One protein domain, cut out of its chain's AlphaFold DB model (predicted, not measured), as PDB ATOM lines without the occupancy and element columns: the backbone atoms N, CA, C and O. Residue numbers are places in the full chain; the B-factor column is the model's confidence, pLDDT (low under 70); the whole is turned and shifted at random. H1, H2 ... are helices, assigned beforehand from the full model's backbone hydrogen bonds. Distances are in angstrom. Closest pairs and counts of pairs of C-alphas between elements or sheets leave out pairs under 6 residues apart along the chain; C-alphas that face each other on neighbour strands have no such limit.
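AT A GLANCE: This is residues 226 to 268 of the 469 residues of the protein "Class I SAM-dependent methyltransferase" of Marmoricola ginsengisoli (UniProt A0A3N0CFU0). Three helices make a flat zigzag: H2 and H3 close into a V-shaped hairpin, and H1, of which residues 226 to 233 stand free, sticks out beyond the other end of H2. The printed part has 43 residues, with H1, H2 and H3 in that order, no named strand, and the class all helix. It is loose, with a radius of gyration of the C-alphas of 12.0 A and spans of 33 by 20 by 10 A.

HOW THE PARTS SIT: H1, residues 226 to 234, is close to but not clearly touching H2, residues 239 to 253; their closest C-alphas, of Leu 234 and Arg 242, are 7.3 A apart. They run opposite ways at a steep tilt of 45 degrees. With residues 247 to 252 alone, H2 touches H3, residues 255 to 266; the closest C-alphas, of Leu 251 and Arg 258, are 4.4 A apart. This helical hairpin runs opposite ways at a steep tilt of 43 degrees. H1 and H3 are apart. Every O i to N i+4 pair is within hydrogen-bond range in H1 and H2, and 7 of 8 in H3.

IN THESE COORDINATES: H1 spans 12.6 A from C-alpha 226 at (21.014, 29.887, -54.755), H2 21.1 A, and H3 17.3 A to C-alpha 266 at (6.771, 12.764, -30.948).

THE WHOLE: The farthest C-alphas, of Arg 226 and Pro 268, are 36.9 A apart. The printed part has no cut, and both links are tight. Residue 227 alone has pLDDT under 70.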
ATOM      1  N   ARG A 226      21.038  31.162 -55.501       71.25
ATOM      2  CA  ARG A 226      21.014  29.887 -54.755       71.25
ATOM      3  C   ARG A 226      19.672  29.639 -54.057       71.25
ATOM      4  O   ARG A 226      19.205  28.507 -54.038       71.25
ATOM      5  N   ALA A 227      19.048  30.686 -53.515       67.75
ATOM      6  CA  ALA A 227      17.730  30.581 -52.890       67.75
ATOM      7  C   ALA A 227      16.625  30.239 -53.905       67.75
ATOM      8  O   ALA A 227      15.792  29.386 -53.609       67.75
ATOM      9  N   ARG A 228      16.653  30.841 -55.106       70.38
ATOM     10  CA  ARG A 228      15.708  30.518 -56.189       70.38
ATOM     11  C   ARG A 228      15.854  29.076 -56.675       70.38
ATOM     12  O   ARG A 228      14.880  28.338 -56.628       70.38
ATOM     13  N   GLY A 229      17.077  28.628 -56.965       75.06
ATOM     14  CA  GLY A 229      17.302  27.236 -57.376       75.06
ATOM     15  C   GLY A 229      16.853  26.209 -56.328       75.06
ATOM     16  O   GLY A 229      16.337  25.153 -56.673       75.06
ATOM     17  N   ALA A 230      16.985  26.520 -55.034       73.75
ATOM     18  CA  ALA A 230      16.473  25.648 -53.979       73.75
ATOM     19  C   ALA A 230      14.934  25.621 -53.909       73.75
ATOM     20  O   ALA A 230      14.373  24.574 -53.594       73.75
ATOM     21  N   ALA A 231      14.253  26.741 -54.176       74.25
ATOM     22  CA  ALA A 231      12.792  26.796 -54.205       74.25
ATOM     23  C   ALA A 231      12.227  25.985 -55.381       74.25
ATOM     24  O   ALA A 231      11.317  25.183 -55.180       74.25
ATOM     25  N   ASP A 232      12.842  26.106 -56.558       80.44
ATOM     26  CA  ASP A 232      12.417  25.402 -57.773       80.44
ATOM     27  C   ASP A 232      12.583  23.877 -57.638       80.44
ATOM     28  O   ASP A 232      11.717  23.112 -58.055       80.44
ATOM     29  N   ILE A 233      13.642  23.414 -56.957       77.62
ATOM     30  CA  ILE A 233      13.861  21.983 -56.663       77.62
ATOM     31  C   ILE A 233      12.834  21.433 -55.656       77.62
ATOM     32  O   ILE A 233      12.503  20.247 -55.686       77.62
ATOM     33  N   LEU A 234      12.340  22.263 -54.732       77.19
ATOM     34  CA  LEU A 234      11.413  21.832 -53.679       77.19
ATOM     35  C   LEU A 234       9.938  21.927 -54.091       77.19
ATOM     36  O   LEU A 234       9.112  21.248 -53.481       77.19
ATOM     37  N   ALA A 235       9.602  22.735 -55.099       78.19
ATOM     38  CA  ALA A 235       8.236  22.935 -55.579       78.19
ATOM     39  C   ALA A 235       7.489  21.635 -55.963       78.19
ATOM     40  O   ALA A 235       6.347  21.488 -55.525       78.19
ATOM     41  N   PRO A 236       8.087  20.652 -56.677       88.81
ATOM     42  CA  PRO A 236       7.381  19.418 -57.034       88.81
ATOM     43  C   PRO A 236       7.268  18.410 -55.878       88.81
ATOM     44  O   PRO A 236       6.637  17.366 -56.031       88.81
ATOM     45  N   MET A 237       7.883  18.666 -54.715       90.25
ATOM     46  CA  MET A 237       7.856  17.698 -53.618       90.25
ATOM     47  C   MET A 237       6.490  17.669 -52.910       90.25
ATOM     48  O   MET A 237       5.981  18.723 -52.496       90.25
ATOM     49  N   PRO A 238       5.944  16.466 -52.626       94.00
ATOM     50  CA  PRO A 238       4.769  16.314 -51.776       94.00
ATOM     51  C   PRO A 238       4.950  17.040 -50.436       94.00
ATOM     52  O   PRO A 238       6.038  17.028 -49.852       94.00
ATOM     53  N   GLN A 239       3.882  17.643 -49.905       88.75
ATOM     54  CA  GLN A 239       3.917  18.425 -48.656       88.75
ATOM     55  C   GLN A 239       4.564  17.657 -47.490       88.75
ATOM     56  O   GLN A 239       5.373  18.215 -46.751       88.75
ATOM     57  N   ARG A 240       4.293  16.348 -47.380       90.62
ATOM     58  CA  ARG A 240       4.895  15.471 -46.361       90.62
ATOM     59  C   ARG A 240       6.419  15.373 -46.479       90.62
ATOM     60  O   ARG A 240       7.106  15.389 -45.461       90.62
ATOM     61  N   ALA A 241       6.961  15.315 -47.696       92.00
ATOM     62  CA  ALA A 241       8.407  15.275 -47.919       92.00
ATOM     63  C   ALA A 241       9.066  16.611 -47.542       92.00
ATOM     64  O   ALA A 241      10.113  16.626 -46.892       92.00
ATOM     65  N   ARG A 242       8.413  17.737 -47.867       91.19
ATOM     66  CA  ARG A 242       8.863  19.074 -47.450       91.19
ATOM     67  C   ARG A 242       8.875  19.219 -45.928       91.19
ATOM     68  O   ARG A 242       9.870  19.694 -45.379       91.19
ATOM     69  N   GLN A 243       7.829  18.751 -45.246       91.62
ATOM     70  CA  GLN A 243       7.758  18.760 -43.783       91.62
ATOM     71  C   GLN A 243       8.847  17.880 -43.153       91.62
ATOM     72  O   GLN A 243       9.572  18.340 -42.273       91.62
ATOM     73  N   ALA A 244       9.039  16.653 -43.646       93.81
ATOM     74  CA  ALA A 244      10.093  15.760 -43.163       93.81
ATOM     75  C   ALA A 244      11.493  16.378 -43.326       93.81
ATOM     76  O   ALA A 244      12.318  16.325 -42.409       93.81
ATOM     77  N   LEU A 245      11.760  17.027 -44.464       94.50
ATOM     78  CA  LEU A 245      13.018  17.732 -44.699       94.50
ATOM     79  C   LEU A 245      13.186  18.934 -43.756       94.50
ATOM     80  O   LEU A 245      14.290  19.166 -43.257       94.50
ATOM     81  N   ALA A 246      12.121  19.697 -43.505       93.19
ATOM     82  CA  ALA A 246      12.144  20.831 -42.583       93.19
ATOM     83  C   ALA A 246      12.467  20.384 -41.148       93.19
ATOM     84  O   ALA A 246      13.393  20.924 -40.536       93.19
ATOM     85  N   LEU A 247      11.792  19.339 -40.661       94.44
ATOM     86  CA  LEU A 247      12.047  18.720 -39.359       94.44
ATOM     87  C   LEU A 247      13.476  18.179 -39.256       94.44
ATOM     88  O   LEU A 247      14.178  18.454 -38.288       94.44
ATOM     89  N   THR A 248      13.960  17.493 -40.295       95.81
ATOM     90  CA  THR A 248      15.340  16.983 -40.342       95.81
ATOM     91  C   THR A 248      16.356  18.120 -40.234       95.81
ATOM     92  O   THR A 248      17.279  18.068 -39.419       95.81
ATOM     93  N   LYS A 249      16.164  19.203 -40.996       95.38
ATOM     94  CA  LYS A 249      17.014  20.402 -40.910       95.38
ATOM     95  C   LYS A 249      16.964  21.036 -39.516       95.38
ATOM     96  O   LYS A 249      17.990  21.510 -39.033       95.38
ATOM     97  N   ALA A 250      15.797  21.064 -38.877       94.44
ATOM     98  CA  ALA A 250      15.622  21.599 -37.530       94.44
ATOM     99  C   ALA A 250      16.336  20.746 -36.463       94.44
ATOM    100  O   ALA A 250      17.028  21.301 -35.608       94.44
ATOM    101  N   LEU A 251      16.269  19.414 -36.567       95.38
ATOM    102  CA  LEU A 251      17.012  18.489 -35.703       95.38
ATOM    103  C   LEU A 251      18.530  18.691 -35.819       95.38
ATOM    104  O   LEU A 251      19.214  18.802 -34.795       95.38
ATOM    105  N   VAL A 252      19.048  18.792 -37.049       95.88
ATOM    106  CA  VAL A 252      20.484  18.986 -37.315       95.88
ATOM    107  C   VAL A 252      20.971  20.328 -36.769       95.88
ATOM    108  O   VAL A 252      21.975  20.365 -36.065       95.88
ATOM    109  N   ARG A 253      20.238  21.422 -37.019       94.25
ATOM    110  CA  ARG A 253      20.632  22.777 -36.583       94.25
ATOM    111  C   ARG A 253      20.690  22.958 -35.064       94.25
ATOM    112  O   ARG A 253      21.409  23.835 -34.602       94.25
ATOM    113  N   GLY A 254      19.951  22.166 -34.285       92.62
ATOM    114  CA  GLY A 254      19.967  22.288 -32.825       92.62
ATOM    115  C   GLY A 254      19.138  23.466 -32.295       92.62
ATOM    116  O   GLY A 254      18.158  23.884 -32.914       92.62
ATOM    117  N   GLY A 255      19.498  23.967 -31.108       91.06
ATOM    118  CA  GLY A 255      18.825  25.109 -30.466       91.06
ATOM    119  C   GLY A 255      17.337  24.871 -30.177       91.06
ATOM    120  O   GLY A 255      16.941  23.734 -29.900       91.06
ATOM    121  N   HIS A 256      16.522  25.928 -30.225       90.75
ATOM    122  CA  HIS A 256      15.059  25.848 -30.074       90.75
ATOM    123  C   HIS A 256      14.388  25.075 -31.218       90.75
ATOM    124  O   HIS A 256      13.437  24.332 -31.002       90.75
ATOM    125  N   ARG A 257      14.944  25.138 -32.436       91.88
ATOM    126  CA  ARG A 257      14.402  24.410 -33.598       91.88
ATOM    127  C   ARG A 257      14.396  22.899 -33.382       91.88
ATOM    128  O   ARG A 257      13.440  22.235 -33.764       91.88
ATOM    129  N   ARG A 258      15.432  22.353 -32.734       94.19
ATOM    130  CA  ARG A 258      15.462  20.932 -32.358       94.19
ATOM    131  C   ARG A 258      14.379  20.588 -31.336       94.19
ATOM    132  O   ARG A 258      13.793  19.521 -31.461       94.19
ATOM    133  N   GLN A 259      14.119  21.447 -30.348       93.81
ATOM    134  CA  GLN A 259      13.052  21.211 -29.364       93.81
ATOM    135  C   GLN A 259      11.694  21.112 -30.060       93.81
ATOM    136  O   GLN A 259      11.010  20.108 -29.881       93.81
ATOM    137  N   THR A 260      11.358  22.094 -30.901       93.94
ATOM    138  CA  THR A 260      10.106  22.098 -31.670       93.94
ATOM    139  C   THR A 260      10.005  20.892 -32.592       93.94
ATOM    140  O   THR A 260       9.011  20.176 -32.552       93.94
ATOM    141  N   ALA A 261      11.069  20.569 -33.334       95.06
ATOM    142  CA  ALA A 261      11.065  19.400 -34.207       95.06
ATOM    143  C   ALA A 261      10.859  18.084 -33.442       95.06
ATOM    144  O   ALA A 261      10.136  17.213 -33.912       95.06
ATOM    145  N   VAL A 262      11.466  17.926 -32.259       95.81
ATOM    146  CA  VAL A 262      11.241  16.737 -31.423       95.81
ATOM    147  C   VAL A 262       9.797  16.679 -30.925       95.81
ATOM    148  O   VAL A 262       9.200  15.608 -30.988       95.81
ATOM    149  N   ALA A 263       9.213  17.797 -30.487       94.56
ATOM    150  CA  ALA A 263       7.810  17.837 -30.072       94.56
ATOM    151  C   ALA A 263       6.862  17.471 -31.231       94.56
ATOM    152  O   ALA A 263       6.003  16.609 -31.067       94.56
ATOM    153  N   GLU A 264       7.078  18.034 -32.424       93.69
ATOM    154  CA  GLU A 264       6.278  17.754 -33.626       93.69
ATOM    155  C   GLU A 264       6.422  16.321 -34.161       93.69
ATOM    156  O   GLU A 264       5.500  15.807 -34.799       93.69
ATOM    157  N   ILE A 265       7.577  15.682 -33.944       94.94
ATOM    158  CA  ILE A 265       7.808  14.279 -34.312       94.94
ATOM    159  C   ILE A 265       7.142  13.348 -33.302       94.94
ATOM    160  O   ILE A 265       6.497  12.384 -33.704       94.94
ATOM    161  N   LEU A 266       7.310  13.618 -32.004       95.12
ATOM    162  CA  LEU A 266       6.771  12.764 -30.948       95.12
ATOM    163  C   LEU A 266       5.253  12.896 -30.811       95.12
ATOM    164  O   LEU A 266       4.618  11.919 -30.431       95.12
ATOM    165  N   ARG A 267       4.695  14.082 -31.100       92.69
ATOM    166  CA  ARG A 267       3.268  14.430 -30.960       92.69
ATOM    167  C   ARG A 267       2.626  13.813 -29.716       92.69
ATOM    168  O   ARG A 267       1.652  13.070 -29.842       92.69
ATOM    169  N   PRO A 268       3.202  14.044 -28.526       93.88
ATOM    170  CA  PRO A 268       2.620  13.503 -27.316       93.88
ATOM    171  C   PRO A 268       1.186  14.028 -27.154       93.88
ATOM    172  O   PRO A 268       0.862  15.130 -27.608       93.88
TER     173      PRO A 268